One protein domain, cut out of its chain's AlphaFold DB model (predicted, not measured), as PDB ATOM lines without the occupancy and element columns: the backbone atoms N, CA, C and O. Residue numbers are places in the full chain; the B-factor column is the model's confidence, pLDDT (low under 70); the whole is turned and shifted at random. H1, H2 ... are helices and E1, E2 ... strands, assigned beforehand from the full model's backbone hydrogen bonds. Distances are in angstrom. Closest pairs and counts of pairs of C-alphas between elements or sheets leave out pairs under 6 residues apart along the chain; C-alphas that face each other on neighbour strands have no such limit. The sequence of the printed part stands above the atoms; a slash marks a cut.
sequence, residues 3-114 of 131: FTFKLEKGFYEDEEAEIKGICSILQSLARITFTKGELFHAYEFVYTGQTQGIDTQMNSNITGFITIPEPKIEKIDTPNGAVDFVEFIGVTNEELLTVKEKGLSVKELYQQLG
ATOM      1  N   PHE A   3     269.730 340.713 155.495       97.69
ATOM      2  CA  PHE A   3     269.009 340.654 156.765       97.69
ATOM      3  C   PHE A   3     268.929 339.224 157.283       97.69
ATOM      4  O   PHE A   3     268.707 338.280 156.527       97.69
ATOM      5  N   THR A   4     269.054 339.082 158.595       97.94
ATOM      6  CA  THR A   4     268.872 337.821 159.314       97.94
ATOM      7  C   THR A   4     267.912 338.035 160.480       97.94
ATOM      8  O   THR A   4     267.706 339.161 160.938       97.94
ATOM      9  N   PHE A   5     267.255 336.962 160.907       97.62
ATOM     10  CA  PHE A   5     266.296 336.984 162.004       97.62
ATOM     11  C   PHE A   5     266.197 335.587 162.613       97.62
ATOM     12  O   PHE A   5     266.134 334.592 161.883       97.62
ATOM     13  N   LYS A   6     266.130 335.513 163.942       97.00
ATOM     14  CA  LYS A   6     265.923 334.268 164.686       97.00
ATOM     15  C   LYS A   6     264.596 334.347 165.424       97.00
ATOM     16  O   LYS A   6     264.442 335.161 166.331       97.00
ATOM     17  N   LEU A   7     263.657 333.483 165.047       95.31
ATOM     18  CA  LEU A   7     262.415 333.283 165.787       95.31
ATOM     19  C   LEU A   7     262.586 332.114 166.759       95.31
ATOM     20  O   LEU A   7     263.117 331.065 166.384       95.31
ATOM     21  N   GLU A   8     262.151 332.291 168.003       94.94
ATOM     22  CA  GLU A   8     262.043 331.200 168.967       94.94
ATOM     23  C   GLU A   8     261.138 330.091 168.411       94.94
ATOM     24  O   GLU A   8     260.145 330.350 167.740       94.94
ATOM     25  N   LYS A   9     261.469 328.828 168.683       90.25
ATOM     26  CA  LYS A   9     260.547 327.733 168.372       90.25
ATOM     27  C   LYS A   9     259.468 327.695 169.445       90.25
ATOM     28  O   LYS A   9     259.790 327.480 170.612       90.25
ATOM     29  N   GLY A  10     258.212 327.855 169.055       79.12
ATOM     30  CA  GLY A  10     257.077 327.873 169.972       79.12
ATOM     31  C   GLY A  10     255.912 327.020 169.486       79.12
ATOM     32  O   GLY A  10     255.895 326.539 168.356       79.12
ATOM     33  N   PHE A  11     254.914 326.853 170.353       73.12
ATOM     34  CA  PHE A  11     253.610 326.309 169.972       73.12
ATOM     35  C   PHE A  11     252.756 327.432 169.381       73.12
ATOM     36  O   PHE A  11     251.837 327.935 170.023       73.12
ATOM     37  N   TYR A  12     253.108 327.858 168.171       83.56
ATOM     38  CA  TYR A  12     252.291 328.783 167.397       83.56
ATOM     39  C   TYR A  12     251.042 328.066 166.882       83.56
ATOM     40  O   TYR A  12     251.089 326.873 166.581       83.56
ATOM     41  N   GLU A  13     249.927 328.788 166.769       84.00
ATOM     42  CA  GLU A  13     248.705 328.238 166.166       84.00
ATOM     43  C   GLU A  13     248.939 327.868 164.691       84.00
ATOM     44  O   GLU A  13     248.491 326.815 164.238       84.00
ATOM     45  N   ASP A  14     249.716 328.694 163.980       91.62
ATOM     46  CA  ASP A  14     250.183 328.456 162.613       91.62
ATOM     47  C   ASP A  14     251.641 328.934 162.456       91.62
ATOM     48  O   ASP A  14     251.920 330.108 162.206       91.62
ATOM     49  N   GLU A  15     252.595 328.017 162.630       90.81
ATOM     50  CA  GLU A  15     254.038 328.302 162.533       90.81
ATOM     51  C   GLU A  15     254.450 328.828 161.145       90.81
ATOM     52  O   GLU A  15     255.283 329.727 161.030       90.81
ATOM     53  N   GLU A  16     253.844 328.305 160.077       92.69
ATOM     54  CA  GLU A  16     254.149 328.715 158.704       92.69
ATOM     55  C   GLU A  16     253.669 330.149 158.440       92.69
ATOM     56  O   GLU A  16     254.342 330.918 157.742       92.69
ATOM     57  N   ALA A  17     252.517 330.528 159.002       94.31
ATOM     58  CA  ALA A  17     252.035 331.900 158.943       94.31
ATOM     59  C   ALA A  17     252.993 332.863 159.659       94.31
ATOM     60  O   ALA A  17     253.298 333.916 159.098       94.31
ATOM     61  N   GLU A  18     253.529 332.499 160.830       94.44
ATOM     62  CA  GLU A  18     254.492 333.340 161.559       94.44
ATOM     63  C   GLU A  18     255.796 333.549 160.781       94.44
ATOM     64  O   GLU A  18     256.277 334.680 160.650       94.44
ATOM     65  N   ILE A  19     256.332 332.485 160.173       93.56
ATOM     66  CA  ILE A  19     257.522 332.574 159.313       93.56
ATOM     67  C   ILE A  19     257.255 333.518 158.132       93.56
ATOM     68  O   ILE A  19     258.047 334.426 157.860       93.56
ATOM     69  N   LYS A  20     256.113 333.362 157.448       95.38
ATOM     70  CA  LYS A  20     255.710 334.245 156.338       95.38
ATOM     71  C   LYS A  20     255.478 335.688 156.782       95.38
ATOM     72  O   LYS A  20     255.785 336.607 156.013       95.38
ATOM     73  N   GLY A  21     254.958 335.892 157.990       94.19
ATOM     74  CA  GLY A  21     254.783 337.201 158.611       94.19
ATOM     75  C   GLY A  21     256.116 337.935 158.718       94.19
ATOM     76  O   GLY A  21     256.277 339.014 158.142       94.19
ATOM     77  N   ILE A  22     257.119 337.294 159.325       94.88
ATOM     78  CA  ILE A  22     258.472 337.853 159.427       94.88
ATOM     79  C   ILE A  22     259.096 338.091 158.052       94.88
ATOM     80  O   ILE A  22     259.644 339.170 157.812       94.88
ATOM     81  N   CYS A  23     258.976 337.148 157.112       96.00
ATOM     82  CA  CYS A  23     259.452 337.371 155.745       96.00
ATOM     83  C   CYS A  23     258.813 338.619 155.120       96.00
ATOM     84  O   CYS A  23     259.506 339.403 154.473       96.00
ATOM     85  N   SER A  24     257.517 338.845 155.336       95.75
ATOM     86  CA  SER A  24     256.809 340.018 154.811       95.75
ATOM     87  C   SER A  24     257.310 341.325 155.433       95.75
ATOM     88  O   SER A  24     257.456 342.330 154.727       95.75
ATOM     89  N   ILE A  25     257.640 341.313 156.728       94.56
ATOM     90  CA  ILE A  25     258.263 342.452 157.416       94.56
ATOM     91  C   ILE A  25     259.649 342.740 156.823       94.56
ATOM     92  O   ILE A  25     259.902 343.867 156.395       94.56
ATOM     93  N   LEU A  26     260.519 341.731 156.705       96.38
ATOM     94  CA  LEU A  26     261.862 341.892 156.130       96.38
ATOM     95  C   LEU A  26     261.815 342.380 154.673       96.38
ATOM     96  O   LEU A  26     262.597 343.249 154.289       96.38
ATOM     97  N   GLN A  27     260.858 341.903 153.870       96.94
ATOM     98  CA  GLN A  27     260.631 342.395 152.504       96.94
ATOM     99  C   GLN A  27     260.197 343.866 152.480       96.94
ATOM    100  O   GLN A  27     260.576 344.625 151.583       96.94
ATOM    101  N   SER A  28     259.416 344.294 153.473       94.94
ATOM    102  CA  SER A  28     258.998 345.690 153.615       94.94
ATOM    103  C   SER A  28     260.180 346.592 153.979       94.94
ATOM    104  O   SER A  28     260.333 347.660 153.385       94.94
ATOM    105  N   LEU A  29     261.064 346.138 154.872       95.06
ATOM    106  CA  LEU A  29     262.315 346.830 155.202       95.06
ATOM    107  C   LEU A  29     263.268 346.884 154.000       95.06
ATOM    108  O   LEU A  29     263.791 347.947 153.677       95.06
ATOM    109  N   ALA A  30     263.412 345.785 153.256       96.06
ATOM    110  CA  ALA A  30     264.246 345.756 152.056       96.06
ATOM    111  C   ALA A  30     263.725 346.752 151.010       96.06
ATOM    112  O   ALA A  30     264.491 347.510 150.414       96.06
ATOM    113  N   ARG A  31     262.399 346.831 150.833       96.69
ATOM    114  CA  ARG A  31     261.776 347.832 149.958       96.69
ATOM    115  C   ARG A  31     262.124 349.256 150.382       96.69
ATOM    116  O   ARG A  31     262.359 350.087 149.505       96.69
ATOM    117  N   ILE A  32     262.161 349.557 151.680       94.94
ATOM    118  CA  ILE A  32     262.578 350.875 152.183       94.94
ATOM    119  C   ILE A  32     264.022 351.178 151.755       94.94
ATOM    120  O   ILE A  32     264.261 352.252 151.203       94.94
ATOM    121  N   THR A  33     264.941 350.215 151.858       94.88
ATOM    122  CA  THR A  33     266.314 350.369 151.349       94.88
ATOM    123  C   THR A  33     266.352 350.681 149.854       94.88
ATOM    124  O   THR A  33     266.984 351.653 149.448       94.88
ATOM    125  N   PHE A  34     265.622 349.933 149.024       95.38
ATOM    126  CA  PHE A  34     265.613 350.167 147.572       95.38
ATOM    127  C   PHE A  34     264.929 351.473 147.156       95.38
ATOM    128  O   PHE A  34     265.334 352.094 146.175       95.38
ATOM    129  N   THR A  35     263.871 351.880 147.857       97.19
ATOM    130  CA  THR A  35     263.032 353.016 147.436       97.19
ATOM    131  C   THR A  35     263.451 354.342 148.060       97.19
ATOM    132  O   THR A  35     263.249 355.385 147.443       97.19
ATOM    133  N   LYS A  36     264.032 354.315 149.265       96.06
ATOM    134  CA  LYS A  36     264.436 355.510 150.022       96.06
ATOM    135  C   LYS A  36     265.946 355.616 150.238       96.06
ATOM    136  O   LYS A  36     266.402 356.656 150.700       96.06
ATOM    137  N   GLY A  37     266.714 354.575 149.913       94.88
ATOM    138  CA  GLY A  37     268.159 354.534 150.151       94.88
ATOM    139  C   GLY A  37     268.543 354.384 151.625       94.88
ATOM    140  O   GLY A  37     269.698 354.606 151.974       94.88
ATOM    141  N   GLU A  38     267.589 354.040 152.493       94.12
ATOM    142  CA  GLU A  38     267.823 353.866 153.926       94.12
ATOM    143  C   GLU A  38     268.546 352.540 154.191       94.12
ATOM    144  O   GLU A  38     268.133 351.475 153.724       94.12
ATOM    145  N   LEU A  39     269.657 352.612 154.919       94.69
ATOM    146  CA  LEU A  39     270.470 351.457 155.281       94.69
ATOM    147  C   LEU A  39     270.230 351.125 156.750       94.69
ATOM    148  O   LEU A  39     270.185 352.028 157.575       94.69
ATOM    149  N   PHE A  40     270.101 349.835 157.053       95.12
ATOM    150  CA  PHE A  40     269.934 349.325 158.415       95.12
ATOM    151  C   PHE A  40     271.261 348.760 158.908       95.12
ATOM    152  O   PHE A  40     271.587 347.608 158.630       95.12
ATOM    153  N   HIS A  41     272.058 349.568 159.591       95.38
ATOM    154  CA  HIS A  41     273.343 349.137 160.127       95.38
ATOM    155  C   HIS A  41     273.184 348.410 161.461       95.38
ATOM    156  O   HIS A  41     272.126 348.411 162.085       95.38
ATOM    157  N   ALA A  42     274.258 347.763 161.910       95.75
ATOM    158  CA  ALA A  42     274.307 347.169 163.236       95.75
ATOM    159  C   ALA A  42     274.242 348.235 164.341       95.75
ATOM    160  O   ALA A  42     274.842 349.303 164.222       95.75
ATOM    161  N   TYR A  43     273.623 347.868 165.463       96.62
ATOM    162  CA  TYR A  43     273.423 348.709 166.642       96.62
ATOM    163  C   TYR A  43     272.502 349.911 166.409       96.62
ATOM    164  O   TYR A  43     272.658 350.951 167.051       96.62
ATOM    165  N   GLU A  44     271.519 349.740 165.533       95.94
ATOM    166  CA  GLU A  44     270.428 350.679 165.293       95.94
ATOM    167  C   GLU A  44     269.115 350.125 165.864       95.94
ATOM    168  O   GLU A  44     269.007 348.957 166.243       95.94
ATOM    169  N   PHE A  45     268.106 350.986 165.967       94.69
ATOM    170  CA  PHE A  45     266.747 350.579 166.303       94.69
ATOM    171  C   PHE A  45     265.829 350.893 165.127       94.69
ATOM    172  O   PHE A  45     265.957 351.931 164.477       94.69
ATOM    173  N   VAL A  46     264.875 350.006 164.870       93.19
ATOM    174  CA  VAL A  46     263.885 350.148 163.806       93.19
ATOM    175  C   VAL A  46     262.525 350.327 164.450       93.19
ATOM    176  O   VAL A  46     261.886 349.379 164.912       93.19
ATOM    177  N   TYR A  47     262.104 351.588 164.494       84.50
ATOM    178  CA  TYR A  47     260.828 352.001 165.055       84.50
ATOM    179  C   TYR A  47     259.854 352.352 163.933       84.50
ATOM    180  O   TYR A  47     259.976 353.390 163.284       84.50
ATOM    181  N   THR A  48     258.858 351.497 163.723       71.94
ATOM    182  CA  THR A  48     257.822 351.689 162.696       71.94
ATOM    183  C   THR A  48     256.620 352.489 163.207       71.94
ATOM    184  O   THR A  48     255.704 352.773 162.440       71.94
ATOM    185  N   GLY A  49     256.599 352.857 164.495       71.12
ATOM    186  CA  GLY A  49     255.427 353.462 165.136       71.12
ATOM    187  C   GLY A  49     254.266 352.490 165.348       71.12
ATOM    188  O   GLY A  49     253.189 352.916 165.760       71.12
ATOM    189  N   GLN A  50     254.473 351.203 165.066       76.25
ATOM    190  CA  GLN A  50     253.491 350.160 165.297       76.25
ATOM    191  C   GLN A  50     253.307 349.942 166.803       76.25
ATOM    192  O   GLN A  50     254.273 349.806 167.549       76.25
ATOM    193  N   THR A  51     252.052 349.922 167.245       73.00
ATOM    194  CA  THR A  51     251.687 349.658 168.646       73.00
ATOM    195  C   THR A  51     251.204 348.229 168.876       73.00
ATOM    196  O   THR A  51     251.013 347.836 170.021       73.00
ATOM    197  N   GLN A  52     250.992 347.469 167.800       87.31
ATOM    198  CA  GLN A  52     250.524 346.087 167.834       87.31
ATOM    199  C   GLN A  52     251.683 345.103 167.622       87.31
ATOM    200  O   GLN A  52     252.720 345.483 167.069       87.31
ATOM    201  N   GLY A  53     251.497 343.850 168.037       92.00
ATOM    202  CA  GLY A  53     252.508 342.804 167.899       92.00
ATOM    203  C   GLY A  53     252.921 342.547 166.448       92.00
ATOM    204  O   GLY A  53     252.138 342.764 165.522       92.00
ATOM    205  N   ILE A  54     254.167 342.119 166.235       92.75
ATOM    206  CA  ILE A  54     254.674 341.714 164.909       92.75
ATOM    207  C   ILE A  54     254.267 340.287 164.505       92.75
ATOM    208  O   ILE A  54     254.508 339.893 163.365       92.75
ATOM    209  N   ASP A  55     253.698 339.517 165.435       93.25
ATOM    210  CA  ASP A  55     253.119 338.199 165.180       93.25
ATOM    211  C   ASP A  55     251.861 338.317 164.311       93.25
ATOM    212  O   ASP A  55     251.237 339.379 164.225       93.25
ATOM    213  N   THR A  56     251.447 337.225 163.673       91.50
ATOM    214  CA  THR A  56     250.331 337.268 162.708       91.50
ATOM    215  C   THR A  56     249.000 337.677 163.329       91.50
ATOM    216  O   THR A  56     248.171 338.288 162.652       91.50
ATOM    217  N   GLN A  57     248.801 337.375 164.613       91.56
ATOM    218  CA  GLN A  57     247.605 337.758 165.365       91.56
ATOM    219  C   GLN A  57     247.737 339.122 166.045       91.56
ATOM    220  O   GLN A  57     246.757 339.620 166.600       91.56
ATOM    221  N   MET A  58     248.917 339.740 165.966       91.56
ATOM    222  CA  MET A  58     249.228 341.055 166.515       91.56
ATOM    223  C   MET A  58     249.054 341.149 168.044       91.56
ATOM    224  O   MET A  58     248.800 342.233 168.582       91.56
ATOM    225  N   ASN A  59     249.203 340.020 168.741       91.69
ATOM    226  CA  ASN A  59     249.021 339.878 170.189       91.69
ATOM    227  C   ASN A  59     250.345 339.932 170.970       91.69
ATOM    228  O   ASN A  59     250.336 340.036 172.196       91.69
ATOM    229  N   SER A  60     251.477 339.831 170.276       92.00
ATOM    230  CA  SER A  60     252.818 339.866 170.848       92.00
ATOM    231  C   SER A  60     253.138 341.224 171.466       92.00
ATOM    232  O   SER A  60     252.787 342.279 170.936       92.00
ATOM    233  N   ASN A  61     253.916 341.203 172.548       92.75
ATOM    234  CA  ASN A  61     254.500 342.415 173.126       92.75
ATOM    235  C   ASN A  61     255.623 343.003 172.255       92.75
ATOM    236  O   ASN A  61     256.095 344.113 172.511       92.75
ATOM    237  N   ILE A  62     256.092 342.250 171.259       94.69
ATOM    238  CA  ILE A  62     257.148 342.658 170.340       94.69
ATOM    239  C   ILE A  62     256.550 343.526 169.242       94.69
ATOM    240  O   ILE A  62     255.755 343.045 168.440       94.69
ATOM    241  N   THR A  63     256.963 344.788 169.175       94.50
ATOM    242  CA  THR A  63     256.366 345.789 168.273       94.50
ATOM    243  C   THR A  63     257.369 346.412 167.301       94.50
ATOM    244  O   THR A  63     256.983 347.160 166.406       94.50
ATOM    245  N   GLY A  64     258.662 346.128 167.457       95.00
ATOM    246  CA  GLY A  64     259.711 346.606 166.557       95.00
ATOM    247  C   GLY A  64     261.027 345.874 166.784       95.00
ATOM    248  O   GLY A  64     261.037 344.794 167.373       95.00
ATOM    249  N   PHE A  65     262.132 346.451 166.307       97.12
ATOM    250  CA  PHE A  65     263.415 345.749 166.271       97.12
ATOM    251  C   PHE A  65     264.584 346.602 166.752       97.12
ATOM    252  O   PHE A  65     264.601 347.821 166.582       97.12
ATOM    253  N   ILE A  66     265.600 345.931 167.276       97.62
ATOM    254  CA  ILE A  66     266.978 346.419 167.261       97.62
ATOM    255  C   ILE A  66     267.805 345.582 166.292       97.62
ATOM    256  O   ILE A  66     267.423 344.460 165.960       97.62
ATOM    257  N   THR A  67     268.939 346.116 165.857       98.06
ATOM    258  CA  THR A  67     269.858 345.418 164.961       98.06
ATOM    259  C   THR A  67     271.204 345.150 165.622       98.06
ATOM    260  O   THR A  67     271.739 345.978 166.363       98.06
ATOM    261  N   ILE A  68     271.802 344.005 165.313       97.94
ATOM    262  CA  ILE A  68     273.176 343.654 165.696       97.94
ATOM    263  C   ILE A  68     273.933 343.095 164.481       97.94
ATOM    264  O   ILE A  68     273.304 342.710 163.492       97.94
ATOM    265  N   PRO A  69     275.276 343.035 164.505       97.19
ATOM    266  CA  PRO A  69     276.000 342.190 163.560       97.19
ATOM    267  C   PRO A  69     275.613 340.735 163.826       97.19
ATOM    268  O   PRO A  69     275.567 340.350 164.994       97.19
ATOM    269  N   GLU A  70     275.362 339.937 162.789       96.62
ATOM    270  CA  GLU A  70     275.018 338.523 162.983       96.62
ATOM    271  C   GLU A  70     276.174 337.760 163.676       96.62
ATOM    272  O   GLU A  70     277.252 337.631 163.091       96.62
ATOM    273  N   PRO A  71     275.999 337.242 164.912       94.62
ATOM    274  CA  PRO A  71     277.076 336.621 165.685       94.62
ATOM    275  C   PRO A  71     277.719 335.363 165.093       94.62
ATOM    276  O   PRO A  71     278.829 335.028 165.508       94.62
ATOM    277  N   LYS A  72     277.054 334.621 164.198       94.56
ATOM    278  CA  LYS A  72     277.575 333.341 163.674       94.56
ATOM    279  C   LYS A  72     278.031 333.411 162.221       94.56
ATOM    280  O   LYS A  72     278.608 332.436 161.739       94.56
ATOM    281  N   ILE A  73     277.771 334.514 161.523       93.50
ATOM    282  CA  ILE A  73     278.101 334.678 160.106       93.50
ATOM    283  C   ILE A  73     278.978 335.913 159.961       93.50
ATOM    284  O   ILE A  73     278.533 337.046 160.132       93.50
ATOM    285  N   GLU A  74     280.241 335.682 159.623       92.56
ATOM    286  CA  GLU A  74     281.152 336.766 159.283       92.56
ATOM    287  C   GLU A  74     280.819 337.354 157.908       92.56
ATOM    288  O   GLU A  74     280.138 336.750 157.076       92.56
ATOM    289  N   LYS A  75     281.341 338.554 157.659       95.31
ATOM    290  CA  LYS A  75     281.289 339.204 156.353       95.31
ATOM    291  C   LYS A  75     281.840 338.278 155.266       95.31
ATOM    292  O   LYS A  75     282.920 337.710 155.417       95.31
ATOM    293  N   ILE A  76     281.126 338.182 154.149       96.88
ATOM    294  CA  ILE A  76     281.533 337.353 153.010       96.88
ATOM    295  C   ILE A  76     281.997 338.250 151.864       96.88
ATOM    296  O   ILE A  76     281.253 339.120 151.408       96.88
ATOM    297  N   ASP A  77     283.203 338.001 151.359       97.38
ATOM    298  CA  ASP A  77     283.683 338.609 150.121       97.38
ATOM    299  C   ASP A  77     283.169 337.823 148.909       97.38
ATOM    300  O   ASP A  77     283.345 336.607 148.802       97.38
ATOM    301  N   THR A  78     282.534 338.523 147.970       96.06
ATOM    302  CA  THR A  78     282.034 337.950 146.715       96.06
ATOM    303  C   THR A  78     282.655 338.678 145.519       96.06
ATOM    304  O   THR A  78     283.136 339.806 145.665       96.06
ATOM    305  N   PRO A  79     282.595 338.111 144.298       97.88
ATOM    306  CA  PRO A  79     283.031 338.817 143.091       97.88
ATOM    307  C   PRO A  79     282.322 340.162 142.850       97.88
ATOM    308  O   PRO A  79     282.857 341.010 142.143       97.88
ATOM    309  N   ASN A  80     281.138 340.366 143.441       96.88
ATOM    310  CA  ASN A  80     280.327 341.576 143.282       96.88
ATOM    311  C   ASN A  80     280.492 342.571 144.444       96.88
ATOM    312  O   ASN A  80     279.743 343.542 144.534       96.88
ATOM    313  N   GLY A  81     281.453 342.333 145.338       95.94
ATOM    314  CA  GLY A  81     281.653 343.108 146.557       95.94
ATOM    315  C   GLY A  81     281.340 342.301 147.809       95.94
ATOM    316  O   GLY A  81     281.063 341.100 147.756       95.94
ATOM    317  N   ALA A  82     281.420 342.967 148.952       96.19
ATOM    318  CA  ALA A  82     281.320 342.304 150.237       96.19
ATOM    319  C   ALA A  82     279.914 342.398 150.841       96.19
ATOM    320  O   ALA A  82     279.209 343.396 150.672       96.19
ATOM    321  N   VAL A  83     279.521 341.354 151.564       96.38
ATOM    322  CA  VAL A  83     278.194 341.208 152.160       96.38
ATOM    323  C   VAL A  83     278.324 341.134 153.676       96.38
ATOM    324  O   VAL A  83     278.831 340.153 154.212       96.38
ATOM    325  N   ASP A  84     277.849 342.179 154.351       95.50
ATOM    326  CA  ASP A  84     277.625 342.185 155.798       95.50
ATOM    327  C   ASP A  84     276.235 341.618 156.130       95.50
ATOM    328  O   ASP A  84     275.274 341.870 155.395       95.50
ATOM    329  N   PHE A  85     276.121 340.895 157.244       97.69
ATOM    330  CA  PHE A  85     274.861 340.347 157.748       97.69
ATOM    331  C   PHE A  85     274.414 341.117 158.988       97.69
ATOM    332  O   PHE A  85     275.165 341.246 159.958       97.69
ATOM    333  N   VAL A  86     273.188 341.632 158.943       97.62
ATOM    334  CA  VAL A  86     272.575 342.369 160.051       97.62
ATOM    335  C   VAL A  86     271.408 341.557 160.582       97.62
ATOM    336  O   VAL A  86     270.489 341.215 159.835       97.62
ATOM    337  N   GLU A  87     271.464 341.220 161.865       98.38
ATOM    338  CA  GLU A  87     270.398 340.494 162.540       98.38
ATOM    339  C   GLU A  87     269.421 341.452 163.200       98.38
ATOM    340  O   GLU A  87     269.818 342.366 163.923       98.38
ATOM    341  N   PHE A  88     268.138 341.214 162.950       98.12
ATOM    342  CA  PHE A  88     267.029 341.888 163.597       98.12
ATOM    343  C   PHE A  88     266.586 341.083 164.816       98.12
ATOM    344  O   PHE A  88     266.289 339.894 164.711       98.12
ATOM    345  N   ILE A  89     266.482 341.759 165.956       98.00
ATOM    346  CA  ILE A  89     265.985 341.194 167.210       98.00
ATOM    347  C   ILE A  89     264.719 341.946 167.592       98.00
ATOM    348  O   ILE A  89     264.730 343.171 167.731       98.00
ATOM    349  N   GLY A  90     263.625 341.213 167.769       96.94
ATOM    350  CA  GLY A  90     262.351 341.760 168.199       96.94
ATOM    351  C   GLY A  90     262.402 342.308 169.625       96.94
ATOM    352  O   GLY A  90     262.818 341.632 170.575       96.94
ATOM    353  N   VAL A  91     261.935 343.544 169.778       96.31
ATOM    354  CA  VAL A  91     261.867 344.269 171.045       96.31
ATOM    355  C   VAL A  91     260.493 344.858 171.318       96.31
ATOM    356  O   VAL A  91     259.690 345.083 170.408       96.31
ATOM    357  N   THR A  92     260.217 345.082 172.599       95.06
ATOM    358  CA  THR A  92     258.971 345.709 173.032       95.06
ATOM    359  C   THR A  92     259.002 347.212 172.776       95.06
ATOM    360  O   THR A  92     260.064 347.831 172.647       95.06
ATOM    361  N   ASN A  93     257.826 347.839 172.754       92.50
ATOM    362  CA  ASN A  93     257.736 349.290 172.612       92.50
ATOM    363  C   ASN A  93     258.474 350.039 173.738       92.50
ATOM    364  O   ASN A  93     259.087 351.075 173.506       92.50
ATOM    365  N   GLU A  94     258.450 349.517 174.965       92.38
ATOM    366  CA  GLU A  94     259.113 350.150 176.112       92.38
ATOM    367  C   GLU A  94     260.635 350.156 175.977       92.38
ATOM    368  O   GLU A  94     261.294 351.144 176.313       92.38
ATOM    369  N   GLU A  95     261.190 349.069 175.450       94.56
ATOM    370  CA  GLU A  95     262.610 348.942 175.139       94.56
ATOM    371  C   GLU A  95     263.008 349.913 174.020       94.56
ATOM    372  O   GLU A  95     263.981 350.652 174.176       94.56
ATOM    373  N   LEU A  96     262.205 350.005 172.951       93.19
ATOM    374  CA  LEU A  96     262.416 350.961 171.852       93.19
ATOM    375  C   LEU A  96     262.387 352.413 172.335       93.19
ATOM    376  O   LEU A  96     263.273 353.198 171.993       93.19
ATOM    377  N   LEU A  97     261.395 352.779 173.150       91.75
ATOM    378  CA  LEU A  97     261.292 354.124 173.719       91.75
ATOM    379  C   LEU A  97     262.455 354.422 174.667       91.75
ATOM    380  O   LEU A  97     262.980 355.529 174.666       91.75
ATOM    381  N   THR A  98     262.916 353.438 175.437       92.12
ATOM    382  CA  THR A  98     264.072 353.618 176.327       92.12
ATOM    383  C   THR A  98     265.358 353.863 175.533       92.12
ATOM    384  O   THR A  98     266.133 354.748 175.903       92.12
ATOM    385  N   VAL A  99     265.552 353.166 174.408       93.44
ATOM    386  CA  VAL A  99     266.674 353.427 173.491       93.44
ATOM    387  C   VAL A  99     266.566 354.819 172.866       93.44
ATOM    388  O   VAL A  99     267.532 355.580 172.854       93.44
ATOM    389  N   LYS A 100     265.375 355.184 172.390       88.94
ATOM    390  CA  LYS A 100     265.127 356.445 171.681       88.94
ATOM    391  C   LYS A 100     265.181 357.684 172.584       88.94
ATOM    392  O   LYS A 100     265.675 358.721 172.154       88.94
ATOM    393  N   GLU A 101     264.634 357.604 173.795       88.94
ATOM    394  CA  GLU A 101     264.344 358.775 174.641       88.94
ATOM    395  C   GLU A 101     265.222 358.854 175.890       88.94
ATOM    396  O   GLU A 101     265.546 359.949 176.344       88.94
ATOM    397  N   LYS A 102     265.609 357.706 176.459       82.56
ATOM    398  CA  LYS A 102     266.361 357.639 177.725       82.56
ATOM    399  C   LYS A 102     267.856 357.379 177.526       82.56
ATOM    400  O   LYS A 102     268.595 357.348 178.504       82.56
ATOM    401  N   GLY A 103     268.299 357.223 176.276       84.94
ATOM    402  CA  GLY A 103     269.710 357.103 175.915       84.94
ATOM    403  C   GLY A 103     270.338 355.738 176.201       84.94
ATOM    404  O   GLY A 103     271.562 355.641 176.181       84.94
ATOM    405  N   LEU A 104     269.536 354.695 176.450       92.69
ATOM    406  CA  LEU A 104     270.040 353.320 176.488       92.69
ATOM    407  C   LEU A 104     270.566 352.960 175.096       92.69
ATOM    408  O   LEU A 104     269.838 353.054 174.111       92.69
ATOM    409  N   SER A 105     271.819 352.543 174.979       96.06
ATOM    410  CA  SER A 105     272.329 352.121 173.676       96.06
ATOM    411  C   SER A 105     271.748 350.762 173.277       96.06
ATOM    412  O   SER A 105     271.469 349.903 174.115       96.06
ATOM    413  N   VAL A 106     271.642 350.516 171.969       97.12
ATOM    414  CA  VAL A 106     271.245 349.201 171.437       97.12
ATOM    415  C   VAL A 106     272.173 348.085 171.937       97.12
ATOM    416  O   VAL A 106     271.717 346.981 172.218       97.12
ATOM    417  N   LYS A 107     273.469 348.380 172.116       97.12
ATOM    418  CA  LYS A 107     274.452 347.439 172.678       97.12
ATOM    419  C   LYS A 107     274.115 347.036 174.107       97.12
ATOM    420  O   LYS A 107     274.162 345.853 174.425       97.12
ATOM    421  N   GLU A 108     273.797 348.008 174.956       97.12
ATOM    422  CA  GLU A 108     273.424 347.749 176.347       97.12
ATOM    423  C   GLU A 108     272.104 346.986 176.424       97.12
ATOM    424  O   GLU A 108     272.013 346.022 177.177       97.12
ATOM    425  N   LEU A 109     271.107 347.356 175.611       97.38
ATOM    426  CA  LEU A 109     269.844 346.619 175.541       97.38
ATOM    427  C   LEU A 109     270.074 345.164 175.117       97.38
ATOM    428  O   LEU A 109     269.581 344.254 175.774       97.38
ATOM    429  N   TYR A 110     270.869 344.930 174.071       97.69
ATOM    430  CA  TYR A 110     271.206 343.578 173.623       97.69
ATOM    431  C   TYR A 110     271.916 342.761 174.716       97.69
ATOM    432  O   TYR A 110     271.557 341.613 174.970       97.69
ATOM    433  N   GLN A 111     272.873 343.366 175.426       96.94
ATOM    434  CA  GLN A 111     273.536 342.717 176.562       96.94
ATOM    435  C   GLN A 111     272.557 342.363 177.688       96.94
ATOM    436  O   GLN A 111     272.699 341.305 178.297       96.94
ATOM    437  N   GLN A 112     271.571 343.222 177.961       96.75
ATOM    438  CA  GLN A 112     270.550 342.974 178.980       96.75
ATOM    439  C   GLN A 112     269.532 341.907 178.553       96.75
ATOM    440  O   GLN A 112     269.091 341.136 179.402       96.75
ATOM    441  N   LEU A 113     269.182 341.832 177.262       96.69
ATOM    442  CA  LEU A 113     268.351 340.752 176.711       96.69
ATOM    443  C   LEU A 113     269.041 339.391 176.855       96.69
ATOM    444  O   LEU A 113     268.382 338.392 177.135       96.69
ATOM    445  N   GLY A 114     270.364 339.346 176.667       97.06
ATOM    446  CA  GLY A 114     271.170 338.134 176.844       97.06
ATOM    447  C   GLY A 114     270.946 337.056 175.776       97.06
ATOM    448  O   GLY A 114     271.458 335.946 175.913       97.06
TER     449      GLY A 114
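This is residues 3 to 114 of the 131 residues of the protein "SUFU domain-containing protein" of bioreactor metagenome (UniProt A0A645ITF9). A small three-stranded sheet, E1, E5 and E2, makes the middle; the long helix H1 grazes it at the E1 edge, and the two short helices H2 and H3 pack on it toward E2. The small strand hairpin E3 and E4 reaches out from one end as an arm, its residues 77 to 82 sticking out, while a long loop, residues 37 to 61, leads from H1 to E2 and pairs briefly with E2. The 112 printed residues hold three named helices and five named strands, in the order E1, H1, E2, E3, E4, E5, H2, H3, and the class is mixed, helices and strands. The sheet's order is E1, E5, E2, mixed, and E3 and E4 are antiparallel. The whole is compact, with a radius of gyration of the C-alphas of 14.7 A and spans of 43 by 36 by 30 A.

The larger sheet holds E5, residues 85 to 92, 22.7 A long, E2, residues 62 to 69, 20.0 A long, and E1, residues 3 to 5, beginning at C-alpha 3 (269.009, 340.654, 156.765). H1, residues 15 to 36, is 31.7 A long and begins at C-alpha 15 (254.038, 328.302, 162.533). E3 is residues 76 to 78 and E4 residues 81 to 83. H2, residues 93 to 101, is 11.7 A long; H3, residues 106 to 113, is 10.4 A long and ends at C-alpha 113 (268.351, 340.752, 176.711).

E5 is the inner strand. It is antiparallel to E2, with N 66 and O 89 2.9 A apart, and parallel to E1, with N 4 and O 86 2.9 A apart, both within hydrogen-bond range. Residues 45 to 46 pair antiparallel with residues 65 to 66 of E2. H1 is on the sheet but only grazes it, with residues 22 to 30; its closest C-alphas to E1 are Leu 26 and Phe 3, 7.3 A. H2 stands up from the sheet over E5 and E2, at a height over the sheet of 9.7 A; the closest C-alphas of H2 and E2 are Asn 93 and Thr 63, 5.7 A. H3 runs across the strands, at 67 degrees to E2 on the local plane; the closest C-alphas of H3 and E2 are Val 106 and Ile 66, 6.6 A. H2 and H3, a helical hairpin, only just touch, with 3 pairs of C-alphas within 8 A, the closest Val 99 and Val 106 at 6.6 A. H1 is apart from both. In the hairpin E3 and E4, N 83 and O 76 are 2.8 A apart, within hydrogen-bond range. E4 runs on into E5 at 30 degrees. In H1, H2 and H3 every O i to N i+4 pair is within hydrogen-bond range.

The two C-alphas farthest apart are those of Asn 59 and Pro 79, 43.5 A. The printed part has no cut. The link from H1 to E2, 25 residues, is long. Mean pLDDT of the printed part is 93.4, and no printed residue is under 70.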